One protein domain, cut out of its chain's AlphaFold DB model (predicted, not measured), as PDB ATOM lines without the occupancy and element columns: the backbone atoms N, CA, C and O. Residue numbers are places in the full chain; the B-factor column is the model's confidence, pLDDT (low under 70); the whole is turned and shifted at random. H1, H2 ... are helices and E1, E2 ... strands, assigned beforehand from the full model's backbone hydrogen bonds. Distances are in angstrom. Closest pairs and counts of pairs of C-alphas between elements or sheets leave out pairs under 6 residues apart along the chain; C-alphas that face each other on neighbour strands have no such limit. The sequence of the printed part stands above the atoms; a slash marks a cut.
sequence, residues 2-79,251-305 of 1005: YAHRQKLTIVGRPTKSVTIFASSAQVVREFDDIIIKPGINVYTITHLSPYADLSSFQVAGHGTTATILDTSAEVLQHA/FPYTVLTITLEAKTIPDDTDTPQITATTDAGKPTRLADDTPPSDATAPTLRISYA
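This is residues 2 to 79 and 251 to 305 of the 1005 residues of an uncharacterized protein of Ascodesmis nigricans (UniProt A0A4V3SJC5). What does the model look like? Two four-stranded sheets stand partly face to face like a half-open V: their edge strands E6 and E5 lie at the close side, and the edge strands E1 and E2 at the wide side. The little helix H1 grazes the second sheet near E2 and E3, and a long unnamed stretch, residues 263 to 285, swings out past the end of E7 before it comes back to H1. What is it made of, and how large is it? The printed part has 133 residues with eight named strands and one named helix, in the order E1 E2 E3 E4 E5 E6 E7 H1 E8; one sheet runs E1 E4 E7 E6 and is mixed, the other runs E2 E3 E8 E5 and is antiparallel throughout. The class is mostly strand, though under half of the residues, 65 of 133, are in named elements; the whole is compact, with a radius of gyration of the C-alphas of 15.1 A and spans of 47 by 36 by 27 A.

Where do the strands before the cut lie? E1, residues 4 to 9, begins with C-alpha 4 at (22.250, -12.295, -1.481) and is 17.1 A long; E2 is residues 17 to 20, 9.9 A, and E3 is residues 24 to 31, 23.0 A. E4, residues 39 to 48, is 26.7 A long, and E5, residues 58 to 62, is 13.7 A. E6, residues 66 to 76, is the longest strand by residues, spans 27.7 A and bends by 58 degrees at residue 69. What follows the cut? E7, residues 253 to 262, is 29.0 A long and ends with C-alpha 262 at (13.850, -13.955, -7.709). H1 is residues 286 to 289, 5.2 A, and E8, residues 299 to 305, is 20.4 A long and ends with C-alpha 305 at (22.579, -40.236, -4.186).

How is the sheet that holds E1 paired? E1 and E4 are parallel at 17 degrees, with N 6 and O 42 at 3.0 A. E4 and E7 are antiparallel at 163 degrees, with N 43 and O 258 at 2.8 A; E7 and E6 are antiparallel at 164 degrees, with N 257 and O 72 at 2.8 A. This sheet is twisted, its C-alphas up to 5.3 A off the best plane. How is the other sheet paired? E2 and E3 form a hairpin, antiparallel at 174 degrees, with N 19 and O 26 at 2.8 A. E3 and E8 are antiparallel at 169 degrees, with N 29 and O 302 at 2.9 A; E8 and E5 are antiparallel at 162 degrees, with N 60 and O 301 at 2.9 A. The sheet is twisted, its C-alphas up to 4.3 A off the best plane, and the way across it turns by 55 degrees. Where do the sheets come near each other? The closest C-alphas of E5 and E6 are those of Val 59 and Thr 71, 7.8 A apart. E5 and E7 are only just apart, at 8.2 A; among the other pairs that are apart are E1 and E3, and E7 and E8. Where is H1? It is on the sheet of E2, E3, E8 and E5 but only grazes it, with residues 287 to 289; the closest C-alphas of E2 and H1 are those of Ser 17 and Asp 288, 7.4 A apart. H1 is too short for any O i to N i+4 pair; its one O i to N i+3 pair is within range.

How far does it reach, and where is it cut? The two C-alphas farthest apart are those of Ala 79 and Thr 269, at 49.3 A. Residues 80 to 250 are not printed, and C-alphas 79 and 251 are 9.6 A apart across that cut. Which link is long? Of the links that are printed whole, E7 to H1 is long, with 23 residues; E2 to E3 and E5 to E6 are tight. How sure is the model? The mean pLDDT of the printed part is 72.5, and 45 residues are under 70, among them residues 62 to 66 and 263 to 297.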
ATOM      1  N   TYR A   2      23.676  -6.403  -5.579       58.75
ATOM      2  CA  TYR A   2      24.287  -7.271  -4.567       58.75
ATOM      3  C   TYR A   2      23.601  -8.637  -4.616       58.75
ATOM      4  O   TYR A   2      22.391  -8.708  -4.430       58.75
ATOM      5  N   ALA A   3      24.361  -9.704  -4.865       72.81
ATOM      6  CA  ALA A   3      23.836 -11.058  -4.737       72.81
ATOM      7  C   ALA A   3      23.685 -11.403  -3.248       72.81
ATOM      8  O   ALA A   3      24.654 -11.311  -2.488       72.81
ATOM      9  N   HIS A   4      22.485 -11.798  -2.830       82.75
ATOM     10  CA  HIS A   4      22.250 -12.295  -1.481       82.75
ATOM     11  C   HIS A   4      22.992 -13.624  -1.283       82.75
ATOM     12  O   HIS A   4      23.048 -14.438  -2.201       82.75
ATOM     13  N   ARG A   5      23.583 -13.852  -0.104       87.12
ATOM     14  CA  ARG A   5      24.312 -15.091   0.206       87.12
ATOM     15  C   ARG A   5      23.866 -15.652   1.550       87.12
ATOM     16  O   ARG A   5      23.934 -14.938   2.548       87.12
ATOM     17  N   GLN A   6      23.474 -16.923   1.581       86.25
ATOM     18  CA  GLN A   6      23.111 -17.645   2.803       86.25
ATOM     19  C   GLN A   6      23.874 -18.976   2.864       86.25
ATOM     20  O   GLN A   6      23.897 -19.741   1.901       86.25
ATOM     21  N   LYS A   7      24.517 -19.256   4.003       87.38
ATOM     22  CA  LYS A   7      25.216 -20.524   4.250       87.38
ATOM     23  C   LYS A   7      24.329 -21.443   5.084       87.38
ATOM     24  O   LYS A   7      23.812 -21.022   6.115       87.38
ATOM     25  N   LEU A   8      24.205 -22.696   4.658       85.12
ATOM     26  CA  LEU A   8      23.462 -23.748   5.348       85.12
ATOM     27  C   LEU A   8      24.412 -24.892   5.742       85.12
ATOM     28  O   LEU A   8      25.433 -25.138   5.092       85.12
ATOM     29  N   THR A   9      24.068 -25.600   6.814       83.31
ATOM     30  CA  THR A   9      24.856 -26.705   7.382       83.31
ATOM     31  C   THR A   9      23.929 -27.874   7.682       83.31
ATOM     32  O   THR A   9      22.891 -27.674   8.310       83.31
ATOM     33  N   ILE A  10      24.308 -29.082   7.254       81.12
ATOM     34  CA  ILE A  10      23.496 -30.303   7.424       81.12
ATOM     35  C   ILE A  10      23.643 -30.927   8.823       81.12
ATOM     36  O   ILE A  10      22.720 -31.572   9.317       81.12
ATOM     37  N   VAL A  11      24.783 -30.717   9.487       75.50
ATOM     38  CA  VAL A  11      25.059 -31.261  10.828       75.50
ATOM     39  C   VAL A  11      23.982 -30.815  11.824       75.50
ATOM     40  O   VAL A  11      23.801 -29.622  12.050       75.50
ATOM     41  N   GLY A  12      23.291 -31.784  12.431       69.25
ATOM     42  CA  GLY A  12      22.229 -31.545  13.415       69.25
ATOM     43  C   GLY A  12      20.841 -31.252  12.834       69.25
ATOM     44  O   GLY A  12      19.947 -30.922  13.607       69.25
ATOM     45  N   ARG A  13      20.634 -31.368  11.512       76.81
ATOM     46  CA  ARG A  13      19.312 -31.205  10.880       76.81
ATOM     47  C   ARG A  13      18.603 -32.541  10.620       76.81
ATOM     48  O   ARG A  13      19.280 -33.526  10.307       76.81
ATOM     49  N   PRO A  14      17.256 -32.570  10.679       80.62
ATOM     50  CA  PRO A  14      16.468 -33.724  10.258       80.62
ATOM     51  C   PRO A  14      16.635 -34.031   8.760       80.62
ATOM     52  O   PRO A  14      17.227 -33.277   7.979       80.62
ATOM     53  N   THR A  15      16.120 -35.187   8.363       84.50
ATOM     54  CA  THR A  15      16.116 -35.711   6.992       84.50
ATOM     55  C   THR A  15      14.671 -36.061   6.650       84.50
ATOM     56  O   THR A  15      13.990 -36.631   7.495       84.50
ATOM     57  N   LYS A  16      14.180 -35.748   5.444       84.69
ATOM     58  CA  LYS A  16      12.773 -36.007   5.088       84.69
ATOM     59  C   LYS A  16      12.553 -37.500   4.837       84.69
ATOM     60  O   LYS A  16      11.735 -38.135   5.499       84.69
ATOM     61  N   SER A  17      13.347 -38.073   3.935       85.81
ATOM     62  CA  SER A  17      13.325 -39.503   3.628       85.81
ATOM     63  C   SER A  17      14.712 -40.024   3.237       85.81
ATOM     64  O   SER A  17      15.587 -39.269   2.800       85.81
ATOM     65  N   VAL A  18      14.919 -41.332   3.403       87.94
ATOM     66  CA  VAL A  18      16.098 -42.052   2.897       87.94
ATOM     67  C   VAL A  18      15.646 -43.376   2.288       87.94
ATOM     68  O   VAL A  18      15.098 -44.227   2.985       87.94
ATOM     69  N   THR A  19      15.902 -43.578   0.995       87.62
ATOM     70  CA  THR A  19      15.658 -44.855   0.308       87.62
ATOM     71  C   THR A  19      16.983 -45.576   0.096       87.62
ATOM     72  O   THR A  19      17.798 -45.143  -0.714       87.62
ATOM     73  N   ILE A  20      17.214 -46.668   0.826       88.00
ATOM     74  CA  ILE A  20      18.441 -47.469   0.766       88.00
ATOM     75  C   ILE A  20      18.272 -48.594  -0.263       88.00
ATOM     76  O   ILE A  20      17.312 -49.365  -0.217       88.00
ATOM     77  N   PHE A  21      19.238 -48.716  -1.167       85.88
ATOM     78  CA  PHE A  21      19.342 -49.752  -2.193       85.88
ATOM     79  C   PHE A  21      20.469 -50.748  -1.852       85.88
ATOM     80  O   PHE A  21      21.139 -50.646  -0.823       85.88
ATOM     81  N   ALA A  22      20.726 -51.709  -2.740       82.06
ATOM     82  CA  ALA A  22      21.743 -52.748  -2.538       82.06
ATOM     83  C   ALA A  22      23.215 -52.256  -2.521       82.06
ATOM     84  O   ALA A  22      24.114 -53.049  -2.252       82.06
ATOM     85  N   SER A  23      23.495 -50.984  -2.840       79.06
ATOM     86  CA  SER A  23      24.870 -50.440  -2.936       79.06
ATOM     87  C   SER A  23      25.011 -48.928  -2.684       79.06
ATOM     88  O   SER A  23      26.117 -48.395  -2.744       79.06
ATOM     89  N   SER A  24      23.896 -48.228  -2.488       85.75
ATOM     90  CA  SER A  24      23.787 -46.764  -2.392       85.75
ATOM     91  C   SER A  24      22.453 -46.404  -1.729       85.75
ATOM     92  O   SER A  24      21.600 -47.278  -1.560       85.75
ATOM     93  N   ALA A  25      22.241 -45.139  -1.374       86.94
ATOM     94  CA  ALA A  25      20.935 -44.628  -0.959       86.94
ATOM     95  C   ALA A  25      20.603 -43.306  -1.662       86.94
ATOM     96  O   ALA A  25      21.492 -42.490  -1.897       86.94
ATOM     97  N   GLN A  26      19.319 -43.070  -1.935       87.88
ATOM     98  CA  GLN A  26      18.798 -41.739  -2.243       87.88
ATOM     99  C   GLN A  26      18.382 -41.058  -0.936       87.88
ATOM    100  O   GLN A  26      17.629 -41.629  -0.146       87.88
ATOM    101  N   VAL A  27      18.865 -39.840  -0.720       88.38
ATOM    102  CA  VAL A  27      18.591 -39.006   0.454       88.38
ATOM    103  C   VAL A  27      17.753 -37.814   0.006       88.38
ATOM    104  O   VAL A  27      18.072 -37.194  -1.009       88.38
ATOM    105  N   VAL A  28      16.702 -37.481   0.758       87.56
ATOM    106  CA  VAL A  28      15.886 -36.277   0.548       87.56
ATOM    107  C   VAL A  28      15.934 -35.414   1.807       87.56
ATOM    108  O   VAL A  28      15.594 -35.864   2.905       87.56
ATOM    109  N   ARG A  29      16.346 -34.155   1.656       86.75
ATOM    110  CA  ARG A  29      16.370 -33.147   2.727       86.75
ATOM    111  C   ARG A  29      15.545 -31.936   2.317       86.75
ATOM    112  O   ARG A  29      15.481 -31.599   1.138       86.75
ATOM    113  N   GLU A  30      14.937 -31.291   3.299       86.19
ATOM    114  CA  GLU A  30      14.169 -30.060   3.136       86.19
ATOM    115  C   GLU A  30      14.710 -29.007   4.113       86.19
ATOM    116  O   GLU A  30      15.236 -29.349   5.177       86.19
ATOM    117  N   PHE A  31      14.680 -27.745   3.693       84.62
ATOM    118  CA  PHE A  31      15.203 -26.595   4.421       84.62
ATOM    119  C   PHE A  31      14.137 -25.497   4.443       84.62
ATOM    120  O   PHE A  31      13.826 -24.921   3.399       84.62
ATOM    121  N   ASP A  32      13.615 -25.208   5.632       79.62
ATOM    122  CA  ASP A  32      12.501 -24.271   5.847       79.62
ATOM    123  C   ASP A  32      12.974 -22.865   6.280       79.62
ATOM    124  O   ASP A  32      12.196 -21.918   6.340       79.62
ATOM    125  N   ASP A  33      14.263 -22.702   6.600       77.50
ATOM    126  CA  ASP A  33      14.865 -21.474   7.143       77.50
ATOM    127  C   ASP A  33      15.486 -20.567   6.063       77.50
ATOM    128  O   ASP A  33      16.535 -19.947   6.266       77.50
ATOM    129  N   ILE A  34      14.871 -20.507   4.882       81.12
ATOM    130  CA  ILE A  34      15.459 -19.882   3.691       81.12
ATOM    131  C   ILE A  34      14.908 -18.481   3.437       81.12
ATOM    132  O   ILE A  34      13.710 -18.254   3.328       81.12
ATOM    133  N   ILE A  35      15.820 -17.517   3.300       80.50
ATOM    134  CA  ILE A  35      15.476 -16.110   3.090       80.50
ATOM    135  C   ILE A  35      15.767 -15.764   1.630       80.50
ATOM    136  O   ILE A  35      16.920 -15.530   1.253       80.50
ATOM    137  N   ILE A  36      14.730 -15.735   0.794       79.31
ATOM    138  CA  ILE A  36      14.833 -15.276  -0.598       79.31
ATOM    139  C   ILE A  36      14.647 -13.755  -0.638       79.31
ATOM    140  O   ILE A  36      13.708 -13.219  -0.054       79.31
ATOM    141  N   LYS A  37      15.554 -13.045  -1.315       80.94
ATOM    142  CA  LYS A  37      15.468 -11.593  -1.557       80.94
ATOM    143  C   LYS A  37      15.349 -11.312  -3.060       80.94
ATOM    144  O   LYS A  37      15.863 -12.110  -3.839       80.94
ATOM    145  N   PRO A  38      14.723 -10.205  -3.499       76.12
ATOM    146  CA  PRO A  38      14.637  -9.871  -4.922       76.12
ATOM    147  C   PRO A  38      16.014  -9.808  -5.605       76.12
ATOM    148  O   PRO A  38      16.967  -9.258  -5.049       76.12
ATOM    149  N   GLY A  39      16.109 -10.350  -6.821       79.31
ATOM    150  CA  GLY A  39      17.361 -10.489  -7.571       79.31
ATOM    151  C   GLY A  39      18.086 -11.818  -7.320       79.31
ATOM    152  O   GLY A  39      17.460 -12.850  -7.075       79.31
ATOM    153  N   ILE A  40      19.417 -11.807  -7.438       83.25
ATOM    154  CA  ILE A  40      20.254 -13.017  -7.364       83.25
ATOM    155  C   ILE A  40      20.474 -13.433  -5.904       83.25
ATOM    156  O   ILE A  40      20.948 -12.641  -5.088       83.25
ATOM    157  N   ASN A  41      20.214 -14.704  -5.600       82.88
ATOM    158  CA  ASN A  41      20.509 -15.351  -4.324       82.88
ATOM    159  C   ASN A  41      21.475 -16.521  -4.553       82.88
ATOM    160  O   ASN A  41      21.383 -17.221  -5.559       82.88
ATOM    161  N   VAL A  42      22.386 -16.751  -3.609       88.00
ATOM    162  CA  VAL A  42      23.349 -17.858  -3.625       88.00
ATOM    163  C   VAL A  42      23.289 -18.588  -2.286       88.00
ATOM    164  O   VAL A  42      23.596 -18.009  -1.239       88.00
ATOM    165  N   TYR A  43      22.912 -19.860  -2.325       87.69
ATOM    166  CA  TYR A  43      22.833 -20.734  -1.159       87.69
ATOM    167  C   TYR A  43      24.000 -21.712  -1.186       87.69
ATOM    168  O   TYR A  43      24.191 -22.424  -2.168       87.69
ATOM    169  N   THR A  44      24.784 -21.751  -0.111       88.25
ATOM    170  CA  THR A  44      25.935 -22.656   0.014       88.25
ATOM    171  C   THR A  44      25.658 -23.661   1.124       88.25
ATOM    172  O   THR A  44      25.773 -23.339   2.309       88.25
ATOM    173  N   ILE A  45      25.273 -24.878   0.742       87.81
ATOM    174  CA  ILE A  45      25.011 -25.992   1.655       87.81
ATOM    175  C   ILE A  45      26.332 -26.716   1.916       87.81
ATOM    176  O   ILE A  45      27.016 -27.144   0.986       87.81
ATOM    177  N   THR A  46      26.707 -26.836   3.188       86.38
ATOM    178  CA  THR A  46      28.012 -27.360   3.607       86.38
ATOM    179  C   THR A  46      27.914 -28.585   4.508       86.38
ATOM    180  O   THR A  46      26.928 -28.789   5.224       86.38
ATOM    181  N   HIS A  47      28.988 -29.377   4.472       80.81
ATOM    182  CA  HIS A  47      29.146 -30.650   5.177       80.81
ATOM    183  C   HIS A  47      28.183 -31.757   4.697       80.81
ATOM    184  O   HIS A  47      27.681 -32.544   5.495       80.81
ATOM    185  N   LEU A  48      27.972 -31.828   3.375       85.75
ATOM    186  CA  LEU A  48      27.458 -33.019   2.685       85.75
ATOM    187  C   LEU A  48      28.511 -34.143   2.693       85.75
ATOM    188  O   LEU A  48      29.715 -33.876   2.779       85.75
ATOM    189  N   SER A  49      28.073 -35.398   2.539       84.62
ATOM    190  CA  SER A  49      28.981 -36.546   2.422       84.62
ATOM    191  C   SER A  49      30.015 -36.375   1.289       84.62
ATOM    192  O   SER A  49      29.628 -36.030   0.168       84.62
ATOM    193  N   PRO A  50      31.308 -36.704   1.503       82.12
ATOM    194  CA  PRO A  50      32.296 -36.818   0.423       82.12
ATOM    195  C   PRO A  50      32.051 -38.029  -0.502       82.12
ATOM    196  O   PRO A  50      32.778 -38.212  -1.473       82.12
ATOM    197  N   TYR A  51      31.057 -38.871  -0.192       85.31
ATOM    198  CA  TYR A  51      30.617 -40.011  -1.001       85.31
ATOM    199  C   TYR A  51      29.264 -39.774  -1.697       85.31
ATOM    200  O   TYR A  51      28.720 -40.701  -2.311       85.31
ATOM    201  N   ALA A  52      28.717 -38.557  -1.608       85.81
ATOM    202  CA  ALA A  52      27.602 -38.121  -2.442       85.81
ATOM    203  C   ALA A  52      28.030 -38.065  -3.919       85.81
ATOM    204  O   ALA A  52      29.136 -37.623  -4.236       85.81
ATOM    205  N   ASP A  53      27.169 -38.514  -4.830       83.44
ATOM    206  CA  ASP A  53      27.418 -38.394  -6.266       83.44
ATOM    207  C   ASP A  53      27.147 -36.947  -6.708       83.44
ATOM    208  O   ASP A  53      26.001 -36.494  -6.722       83.44
ATOM    209  N   LEU A  54      28.210 -36.233  -7.087       82.38
ATOM    210  CA  LEU A  54      28.172 -34.839  -7.547       82.38
ATOM    211  C   LEU A  54      27.222 -34.611  -8.736       82.38
ATOM    212  O   LEU A  54      26.728 -33.503  -8.903       82.38
ATOM    213  N   SER A  55      26.949 -35.645  -9.540       76.50
ATOM    214  CA  SER A  55      26.022 -35.583 -10.680       76.50
ATOM    215  C   SER A  55      24.567 -35.923 -10.329       76.50
ATOM    216  O   SER A  55      23.694 -35.851 -11.189       76.50
ATOM    217  N   SER A  56      24.285 -36.282  -9.072       80.81
ATOM    218  CA  SER A  56      22.955 -36.712  -8.614       80.81
ATOM    219  C   SER A  56      22.143 -35.637  -7.885       80.81
ATOM    220  O   SER A  56      21.005 -35.903  -7.502       80.81
ATOM    221  N   PHE A  57      22.712 -34.447  -7.661       83.56
ATOM    222  CA  PHE A  57      22.039 -33.368  -6.939       83.56
ATOM    223  C   PHE A  57      20.883 -32.779  -7.753       83.56
ATOM    224  O   PHE A  57      21.087 -32.105  -8.760       83.56
ATOM    225  N   GLN A  58      19.668 -32.987  -7.261       81.75
ATOM    226  CA  GLN A  58      18.468 -32.267  -7.668       81.75
ATOM    227  C   GLN A  58      18.129 -31.199  -6.628       81.75
ATOM    228  O   GLN A  58      18.345 -31.389  -5.427       81.75
ATOM    229  N   VAL A  59      17.523 -30.109  -7.090       81.75
ATOM    230  CA  VAL A  59      17.043 -29.001  -6.263       81.75
ATOM    231  C   VAL A  59      15.618 -28.662  -6.696       81.75
ATOM    232  O   VAL A  59      15.338 -28.590  -7.888       81.75
ATOM    233  N   ALA A  60      14.718 -28.455  -5.737       78.12
ATOM    234  CA  ALA A  60      13.360 -27.974  -5.977       78.12
ATOM    235  C   ALA A  60      12.973 -26.955  -4.897       78.12
ATOM    236  O   ALA A  60      13.224 -27.188  -3.715       78.12
ATOM    237  N   GLY A  61      12.370 -25.836  -5.296       72.06
ATOM    238  CA  GLY A  61      11.811 -24.845  -4.375       72.06
ATOM    239  C   GLY A  61      10.292 -24.964  -4.272       72.06
ATOM    240  O   GLY A  61       9.630 -25.296  -5.255       72.06
ATOM    241  N   HIS A  62       9.741 -24.649  -3.103       69.31
ATOM    242  CA  HIS A  62       8.302 -24.486  -2.887       69.31
ATOM    243  C   HIS A  62       7.999 -23.085  -2.328       69.31
ATOM    244  O   HIS A  62       8.869 -22.425  -1.757       69.31
ATOM    245  N   GLY A  63       6.762 -22.615  -2.514       64.50
ATOM    246  CA  GLY A  63       6.266 -21.365  -1.922       64.50
ATOM    247  C   GLY A  63       6.798 -20.054  -2.521       64.50
ATOM    248  O   GLY A  63       6.525 -19.001  -1.956       64.50
ATOM    249  N   THR A  64       7.557 -20.065  -3.629       65.38
ATOM    250  CA  THR A  64       8.106 -18.834  -4.243       65.38
ATOM    251  C   THR A  64       8.224 -18.875  -5.769       65.38
ATOM    252  O   THR A  64       8.302 -19.934  -6.384       65.38
ATOM    253  N   THR A  65       8.300 -17.683  -6.367       63.69
ATOM    254  CA  THR A  65       8.474 -17.396  -7.805       63.69
ATOM    255  C   THR A  65       9.941 -17.412  -8.275       63.69
ATOM    256  O   THR A  65      10.260 -16.893  -9.347       63.69
ATOM    257  N   ALA A  66      10.867 -17.956  -7.478       68.12
ATOM    258  CA  ALA A  66      12.298 -17.921  -7.777       68.12
ATOM    259  C   ALA A  66      12.720 -19.040  -8.746       68.12
ATOM    260  O   ALA A  66      12.446 -20.217  -8.518       68.12
ATOM    261  N   THR A  67      13.448 -18.684  -9.805       75.88
ATOM    262  CA  THR A  67      13.982 -19.634 -10.791       75.88
ATOM    263  C   THR A  67      15.396 -20.080 -10.427       75.88
ATOM    264  O   THR A  67      16.254 -19.240 -10.144       75.88
ATOM    265  N   ILE A  68      15.664 -21.388 -10.480       79.62
ATOM    266  CA  ILE A  68      17.012 -21.957 -10.326       79.62
ATOM    267  C   ILE A  68      17.825 -21.632 -11.589       79.62
ATOM    268  O   ILE A  68      17.395 -21.963 -12.692       79.62
ATOM    269  N   LEU A  69      18.978 -20.971 -11.435       81.75
ATOM    270  CA  LEU A  69      19.879 -20.614 -12.540       81.75
ATOM    271  C   LEU A  69      20.981 -21.661 -12.753       81.75
ATOM    272  O   LEU A  69      21.218 -22.088 -13.878       81.75
ATOM    273  N   ASP A  70      21.662 -22.049 -11.672       79.06
ATOM    274  CA  ASP A  70      22.761 -23.022 -11.673       79.06
ATOM    275  C   ASP A  70      22.820 -23.772 -10.333       79.06
ATOM    276  O   ASP A  70      22.409 -23.254  -9.288       79.06
ATOM    277  N   THR A  71      23.338 -24.998 -10.365       82.69
ATOM    278  CA  THR A  71      23.583 -25.855  -9.203       82.69
ATOM    279  C   THR A  71      24.910 -26.582  -9.402       82.69
ATOM    280  O   THR A  71      25.013 -27.506 -10.206       82.69
ATOM    281  N   SER A  72      25.925 -26.175  -8.644       83.69
ATOM    282  CA  SER A  72      27.294 -26.685  -8.732       83.69
ATOM    283  C   SER A  72      27.721 -27.361  -7.427       83.69
ATOM    284  O   SER A  72      27.495 -26.844  -6.332       83.69
ATOM    285  N   ALA A  73      28.341 -28.540  -7.533       83.81
ATOM    286  CA  ALA A  73      28.800 -29.336  -6.396       83.81
ATOM    287  C   ALA A  73      30.315 -29.579  -6.465       83.81
ATOM    288  O   ALA A  73      30.830 -30.025  -7.492       83.81
ATOM    289  N   GLU A  74      31.023 -29.339  -5.363       84.06
ATOM    290  CA  GLU A  74      32.471 -29.548  -5.244       84.06
ATOM    291  C   GLU A  74      32.835 -30.299  -3.955       84.06
ATOM    292  O   GLU A  74      32.178 -30.156  -2.923       84.06
ATOM    293  N   VAL A  75      33.900 -31.108  -3.992       81.19
ATOM    294  CA  VAL A  75      34.436 -31.776  -2.793       81.19
ATOM    295  C   VAL A  75      35.586 -30.946  -2.243       81.19
ATOM    296  O   VAL A  75      36.697 -30.979  -2.774       81.19
ATOM    297  N   LEU A  76      35.336 -30.230  -1.149       77.75
ATOM    298  CA  LEU A  76      36.368 -29.479  -0.451       77.75
ATOM    299  C   LEU A  76      37.083 -30.376   0.560       77.75
ATOM    300  O   LEU A  76      36.481 -30.960   1.462       77.75
ATOM    301  N   GLN A  77      38.408 -30.434   0.452       70.81
ATOM    302  CA  GLN A  77      39.235 -30.768   1.607       70.81
ATOM    303  C   GLN A  77      39.250 -29.557   2.539       70.81
ATOM    304  O   GLN A  77      39.329 -28.417   2.079       70.81
ATOM    305  N   HIS A  78      39.203 -29.787   3.851       57.41
ATOM    306  CA  HIS A  78      39.548 -28.724   4.787       57.41
ATOM    307  C   HIS A  78      40.969 -28.249   4.473       57.41
ATOM    308  O   HIS A  78      41.898 -29.059   4.423       57.41
ATOM    309  N   ALA A  79      41.144 -26.939   4.292       49.22
ATOM    310  CA  ALA A  79      42.474 -26.356   4.306       49.22
ATOM    311  C   ALA A  79      43.151 -26.777   5.616       49.22
ATOM    312  O   ALA A  79      42.587 -26.582   6.697       49.22
ATOM    313  N   PHE A 251      38.877 -33.891   7.412       64.31
ATOM    314  CA  PHE A 251      38.364 -34.764   6.351       64.31
ATOM    315  C   PHE A 251      37.704 -33.990   5.191       64.31
ATOM    316  O   PHE A 251      37.182 -32.893   5.411       64.31
ATOM    317  N   PRO A 252      37.686 -34.544   3.960       77.81
ATOM    318  CA  PRO A 252      36.927 -33.969   2.855       77.81
ATOM    319  C   PRO A 252      35.420 -34.005   3.124       77.81
ATOM    320  O   PRO A 252      34.911 -34.942   3.743       77.81
ATOM    321  N   TYR A 253      34.717 -33.003   2.607       79.94
ATOM    322  CA  TYR A 253      33.262 -32.904   2.610       79.94
ATOM    323  C   TYR A 253      32.780 -32.247   1.316       79.94
ATOM    324  O   TYR A 253      33.514 -31.495   0.678       79.94
ATOM    325  N   THR A 254      31.540 -32.520   0.929       83.25
ATOM    326  CA  THR A 254      30.948 -31.908  -0.264       83.25
ATOM    327  C   THR A 254      30.293 -30.572   0.099       83.25
ATOM    328  O   THR A 254      29.729 -30.399   1.189       83.25
ATOM    329  N   VAL A 255      30.384 -29.616  -0.820       85.62
ATOM    330  CA  VAL A 255      29.685 -28.332  -0.803       85.62
ATOM    331  C   VAL A 255      28.811 -28.252  -2.044       85.62
ATOM    332  O   VAL A 255      29.269 -28.538  -3.148       85.62
ATOM    333  N   LEU A 256      27.555 -27.858  -1.852       85.31
ATOM    334  CA  LEU A 256      26.599 -27.608  -2.925       85.31
ATOM    335  C   LEU A 256      26.284 -26.112  -2.949       85.31
ATOM    336  O   LEU A 256      25.792 -25.564  -1.959       85.31
ATOM    337  N   THR A 257      26.575 -25.460  -4.070       85.31
ATOM    338  CA  THR A 257      26.254 -24.056  -4.322       85.31
ATOM    339  C   THR A 257      25.097 -23.977  -5.309       85.31
ATOM    340  O   THR A 257      25.168 -24.495  -6.418       85.31
ATOM    341  N   ILE A 258      24.020 -23.322  -4.890       83.81
ATOM    342  CA  ILE A 258      22.774 -23.178  -5.645       83.81
ATOM    343  C   ILE A 258      22.574 -21.689  -5.905       83.81
ATOM    344  O   ILE A 258      22.605 -20.893  -4.962       83.81
ATOM    345  N   THR A 259      22.358 -21.298  -7.160       81.25
ATOM    346  CA  THR A 259      22.080 -19.904  -7.528       81.25
ATOM    347  C   THR A 259      20.645 -19.761  -8.031       81.25
ATOM    348  O   THR A 259      20.203 -20.520  -8.892       81.25
ATOM    349  N   LEU A 260      19.904 -18.803  -7.467       82.25
ATOM    350  CA  LEU A 260      18.502 -18.524  -7.794       82.25
ATOM    351  C   LEU A 260      18.336 -17.063  -8.236       82.25
ATOM    352  O   LEU A 260      18.972 -16.172  -7.669       82.25
ATOM    353  N   GLU A 261      17.425 -16.796  -9.168       79.25
ATOM    354  CA  GLU A 261      16.923 -15.449  -9.475       79.25
ATOM    355  C   GLU A 261      15.473 -15.305  -8.994       79.25
ATOM    356  O   GLU A 261      14.606 -16.085  -9.378       79.25
ATOM    357  N   ALA A 262      15.196 -14.290  -8.172       73.31
ATOM    358  CA  ALA A 262      13.850 -13.955  -7.709       73.31
ATOM    359  C   ALA A 262      13.343 -12.674  -8.393       73.31
ATOM    360  O   ALA A 262      13.742 -11.559  -8.033       73.31
ATOM    361  N   LYS A 263      12.446 -12.830  -9.376       63.84
ATOM    362  CA  LYS A 263      11.801 -11.721 -10.103       63.84
ATOM    363  C   LYS A 263      10.618 -11.157  -9.314       63.84
ATOM    364  O   LYS A 263       9.463 -11.354  -9.672       63.84
ATOM    365  N   THR A 264      10.963 -10.409  -8.264       53.94
ATOM    366  CA  THR A 264      10.039  -9.738  -7.327       53.94
ATOM    367  C   THR A 264       9.109 -10.677  -6.545       53.94
ATOM    368  O   THR A 264       9.008 -11.872  -6.814       53.94
ATOM    369  N   ILE A 265       8.520 -10.134  -5.480       47.97
ATOM    370  CA  ILE A 265       7.551 -10.823  -4.621       47.97
ATOM    371  C   ILE A 265       6.199 -10.791  -5.361       47.97
ATOM    372  O   ILE A 265       5.875  -9.724  -5.889       47.97
ATOM    373  N   PRO A 266       5.440 -11.900  -5.450       46.47
ATOM    374  CA  PRO A 266       4.081 -11.857  -5.984       46.47
ATOM    375  C   PRO A 266       3.179 -11.018  -5.070       46.47
ATOM    376  O   PRO A 266       3.304 -11.083  -3.848       46.47
ATOM    377  N   ASP A 267       2.289 -10.231  -5.670       42.47
ATOM    378  CA  ASP A 267       1.209  -9.565  -4.937       42.47
ATOM    379  C   ASP A 267       0.123 -10.595  -4.561       42.47
ATOM    380  O   ASP A 267       0.091 -11.698  -5.115       42.47
ATOM    381  N   ASP A 268      -0.750 -10.257  -3.611       45.16
ATOM    382  CA  ASP A 268      -1.550 -11.209  -2.804       45.16
ATOM    383  C   ASP A 268      -2.743 -11.878  -3.549       45.16
ATOM    384  O   ASP A 268      -3.786 -12.176  -2.965       45.16
ATOM    385  N   THR A 269      -2.633 -12.065  -4.871       47.75
ATOM    386  CA  THR A 269      -3.718 -12.500  -5.773       47.75
ATOM    387  C   THR A 269      -3.368 -13.626  -6.753       47.75
ATOM    388  O   THR A 269      -4.291 -14.260  -7.269       47.75
ATOM    389  N   ASP A 270      -2.088 -13.926  -7.009       43.41
ATOM    390  CA  ASP A 270      -1.700 -15.001  -7.937       43.41
ATOM    391  C   ASP A 270      -1.633 -16.374  -7.243       43.41
ATOM    392  O   ASP A 270      -0.864 -16.605  -6.306       43.41
ATOM    393  N   THR A 271      -2.428 -17.333  -7.731       45.81
ATOM    394  CA  THR A 271      -2.492 -18.696  -7.177       45.81
ATOM    395  C   THR A 271      -1.147 -19.433  -7.286       45.81
ATOM    396  O   THR A 271      -0.529 -19.385  -8.353       45.81
ATOM    397  N   PRO A 272      -0.719 -20.204  -6.266       40.56
ATOM    398  CA  PRO A 272       0.586 -20.865  -6.259       40.56
ATOM    399  C   PRO A 272       0.653 -22.056  -7.235       40.56
ATOM    400  O   PRO A 272       0.433 -23.208  -6.858       40.56
ATOM    401  N   GLN A 273       0.993 -21.785  -8.499       39.28
ATOM    402  CA  GLN A 273       1.332 -22.799  -9.503       39.28
ATOM    403  C   GLN A 273       2.836 -22.837  -9.815       39.28
ATOM    404  O   GLN A 273       3.549 -21.837  -9.751       39.28
ATOM    405  N   ILE A 274       3.324 -24.042 -10.114       39.38
ATOM    406  CA  ILE A 274       4.752 -24.373 -10.202       39.38
ATOM    407  C   ILE A 274       5.307 -23.992 -11.581       39.38
ATOM    408  O   ILE A 274       4.965 -24.629 -12.575       39.38
ATOM    409  N   THR A 275       6.243 -23.037 -11.625       39.22
ATOM    410  CA  THR A 275       6.895 -22.585 -12.877       39.22
ATOM    411  C   THR A 275       8.428 -22.519 -12.753       39.22
ATOM    412  O   THR A 275       9.065 -21.593 -13.248       39.22
ATOM    413  N   ALA A 276       9.048 -23.490 -12.066       35.44
ATOM    414  CA  ALA A 276      10.509 -23.549 -11.889       35.44
ATOM    415  C   ALA A 276      11.073 -24.981 -11.736       35.44
ATOM    416  O   ALA A 276      11.910 -25.241 -10.872       35.44
ATOM    417  N   THR A 277      10.644 -25.924 -12.581       38.22
ATOM    418  CA  THR A 277      11.262 -27.262 -12.641       38.22
ATOM    419  C   THR A 277      12.441 -27.254 -13.615       38.22
ATOM    420  O   THR A 277      12.241 -27.229 -14.827       38.22
ATOM    421  N   THR A 278      13.677 -27.345 -13.115       36.03
ATOM    422  CA  THR A 278      14.784 -27.879 -13.927       36.03
ATOM    423  C   THR A 278      14.487 -29.354 -14.189       36.03
ATOM    424  O   THR A 278      14.441 -30.137 -13.238       36.03
ATOM    425  N   ASP A 279      14.215 -29.718 -15.444       37.97
ATOM    426  CA  ASP A 279      13.607 -31.004 -15.813       37.97
ATOM    427  C   ASP A 279      14.574 -32.194 -15.630       37.97
ATOM    428  O   ASP A 279      15.282 -32.620 -16.543       37.97
ATOM    429  N   ALA A 280      14.647 -32.677 -14.388       34.47
ATOM    430  CA  ALA A 280      15.648 -33.627 -13.897       34.47
ATOM    431  C   ALA A 280      15.037 -34.883 -13.242       34.47
ATOM    432  O   ALA A 280      15.744 -35.634 -12.568       34.47
ATOM    433  N   GLY A 281      13.737 -35.127 -13.438       44.22
ATOM    434  CA  GLY A 281      13.041 -36.342 -12.997       44.22
ATOM    435  C   GLY A 281      12.452 -36.308 -11.577       44.22
ATOM    436  O   GLY A 281      12.921 -35.612 -10.679       44.22
ATOM    437  N   LYS A 282      11.393 -37.099 -11.379       49.41
ATOM    438  CA  LYS A 282      10.615 -37.185 -10.131       49.41
ATOM    439  C   LYS A 282      11.371 -37.986  -9.048       49.41
ATOM    440  O   LYS A 282      12.031 -38.965  -9.408       49.41
ATOM    441  N   PRO A 283      11.281 -37.650  -7.743       54.53
ATOM    442  CA  PRO A 283      11.813 -38.506  -6.680       54.53
ATOM    443  C   PRO A 283      11.175 -39.902  -6.714       54.53
ATOM    444  O   PRO A 283      10.016 -40.066  -7.098       54.53
ATOM    445  N   THR A 284      11.914 -40.915  -6.246       57.84
ATOM    446  CA  THR A 284      11.488 -42.331  -6.259       57.84
ATOM    447  C   THR A 284      10.182 -42.584  -5.484       57.84
ATOM    448  O   THR A 284       9.500 -43.582  -5.721       57.84
ATOM    449  N   ARG A 285       9.798 -41.674  -4.579       60.75
ATOM    450  CA  ARG A 285       8.564 -41.731  -3.791       60.75
ATOM    451  C   ARG A 285       7.697 -40.498  -4.057       60.75
ATOM    452  O   ARG A 285       8.086 -39.385  -3.720       60.75
ATOM    453  N   LEU A 286       6.478 -40.699  -4.568       61.12
ATOM    454  CA  LEU A 286       5.533 -39.606  -4.864       61.12
ATOM    455  C   LEU A 286       5.166 -38.754  -3.631       61.12
ATOM    456  O   LEU A 286       4.891 -37.570  -3.779       61.12
ATOM    457  N   ALA A 287       5.183 -39.335  -2.428       60.66
ATOM    458  CA  ALA A 287       4.912 -38.618  -1.174       60.66
ATOM    459  C   ALA A 287       6.024 -37.629  -0.766       60.66
ATOM    460  O   ALA A 287       5.771 -36.721   0.019       60.66
ATOM    461  N   ASP A 288       7.238 -37.758  -1.309       61.31
ATOM    462  CA  ASP A 288       8.307 -36.779  -1.063       61.31
ATOM    463  C   ASP A 288       8.136 -35.524  -1.948       61.31
ATOM    464  O   ASP A 288       8.827 -34.521  -1.746       61.31
ATOM    465  N   ASP A 289       7.215 -35.604  -2.920       60.06
ATOM    466  CA  ASP A 289       6.910 -34.646  -3.990       60.06
ATOM    467  C   ASP A 289       5.636 -33.822  -3.753       60.06
ATOM    468  O   ASP A 289       5.320 -32.933  -4.539       60.06
ATOM    469  N   THR A 290       4.913 -34.081  -2.661       60.41
ATOM    470  CA  THR A 290       3.890 -33.158  -2.159       60.41
ATOM    471  C   THR A 290       4.554 -32.033  -1.354       60.41
ATOM    472  O   THR A 290       5.393 -32.340  -0.492       60.41
ATOM    473  N   PRO A 291       4.187 -30.755  -1.575       58.56
ATOM    474  CA  PRO A 291       4.667 -29.647  -0.751       58.56
ATOM    475  C   PRO A 291       4.182 -29.800   0.705       58.56
ATOM    476  O   PRO A 291       3.191 -30.500   0.946       58.56
ATOM    477  N   PRO A 292       4.846 -29.172   1.694       59.75
ATOM    478  CA  PRO A 292       4.391 -29.222   3.081       59.75
ATOM    479  C   PRO A 292       3.018 -28.553   3.236       59.75
ATOM    480  O   PRO A 292       2.776 -27.488   2.673       59.75
ATOM    481  N   SER A 293       2.127 -29.161   4.027       52.84
ATOM    482  CA  SER A 293       0.725 -28.720   4.165       52.84
ATOM    483  C   SER A 293       0.551 -27.327   4.789       52.84
ATOM    484  O   SER A 293      -0.521 -26.744   4.661       52.84
ATOM    485  N   ASP A 294       1.590 -26.814   5.452       53.28
ATOM    486  CA  ASP A 294       1.576 -25.574   6.238       53.28
ATOM    487  C   ASP A 294       2.507 -24.487   5.644       53.28
ATOM    488  O   ASP A 294       2.846 -23.507   6.310       53.28
ATOM    489  N   ALA A 295       2.986 -24.668   4.404       51.81
ATOM    490  CA  ALA A 295       4.049 -23.854   3.805       51.81
ATOM    491  C   ALA A 295       3.582 -22.485   3.263       51.81
ATOM    492  O   ALA A 295       3.586 -22.243   2.057       51.81
ATOM    493  N   THR A 296       3.287 -21.541   4.161       54.16
ATOM    494  CA  THR A 296       3.219 -20.095   3.839       54.16
ATOM    495  C   THR A 296       4.616 -19.478   3.615       54.16
ATOM    496  O   THR A 296       4.739 -18.313   3.248       54.16
ATOM    497  N   ALA A 297       5.689 -20.240   3.855       63.56
ATOM    498  CA  ALA A 297       7.082 -19.802   3.755       63.56
ATOM    499  C   ALA A 297       7.849 -20.548   2.639       63.56
ATOM    500  O   ALA A 297       7.514 -21.695   2.335       63.56
ATOM    501  N   PRO A 298       8.900 -19.940   2.050       73.88
ATOM    502  CA  PRO A 298       9.805 -20.621   1.120       73.88
ATOM    503  C   PRO A 298      10.471 -21.854   1.743       73.88
ATOM    504  O   PRO A 298      11.171 -21.730   2.748       73.88
ATOM    505  N   THR A 299      10.362 -23.014   1.086       79.31
ATOM    506  CA  THR A 299      11.196 -24.193   1.399       79.31
ATOM    507  C   THR A 299      12.060 -24.588   0.205       79.31
ATOM    508  O   THR A 299      11.698 -24.372  -0.956       79.31
ATOM    509  N   LEU A 300      13.227 -25.172   0.485       83.94
ATOM    510  CA  LEU A 300      14.108 -25.762  -0.523       83.94
ATOM    511  C   LEU A 300      14.314 -27.240  -0.216       83.94
ATOM    512  O   LEU A 300      14.838 -27.606   0.836       83.94
ATOM    513  N   ARG A 301      13.955 -28.093  -1.166       85.62
ATOM    514  CA  ARG A 301      14.218 -29.527  -1.135       85.62
ATOM    515  C   ARG A 301      15.453 -29.835  -1.974       85.62
ATOM    516  O   ARG A 301      15.552 -29.392  -3.117       85.62
ATOM    517  N   ILE A 302      16.352 -30.655  -1.435       86.19
ATOM    518  CA  ILE A 302      17.421 -31.297  -2.207       86.19
ATOM    519  C   ILE A 302      17.256 -32.815  -2.162       86.19
ATOM    520  O   ILE A 302      16.910 -33.385  -1.123       86.19
ATOM    521  N   SER A 303      17.544 -33.472  -3.281       86.00
ATOM    522  CA  SER A 303      17.626 -34.930  -3.374       86.00
ATOM    523  C   SER A 303      18.925 -35.338  -4.061       86.00
ATOM    524  O   SER A 303      19.331 -34.717  -5.037       86.00
ATOM    525  N   TYR A 304      19.612 -36.343  -3.516       87.62
ATOM    526  CA  TYR A 304      20.922 -36.790  -4.002       87.62
ATOM    527  C   TYR A 304      21.184 -38.261  -3.668       87.62
ATOM    528  O   TYR A 304      20.559 -38.840  -2.780       87.62
ATOM    529  N   ALA A 305      22.111 -38.875  -4.400       87.31
ATOM    530  CA  ALA A 305      22.579 -40.236  -4.186       87.31
ATOM    531  C   ALA A 305      23.851 -40.246  -3.327       87.31
ATOM    532  O   ALA A 305      24.762 -39.446  -3.541       87.31
TER     533      ALA A 305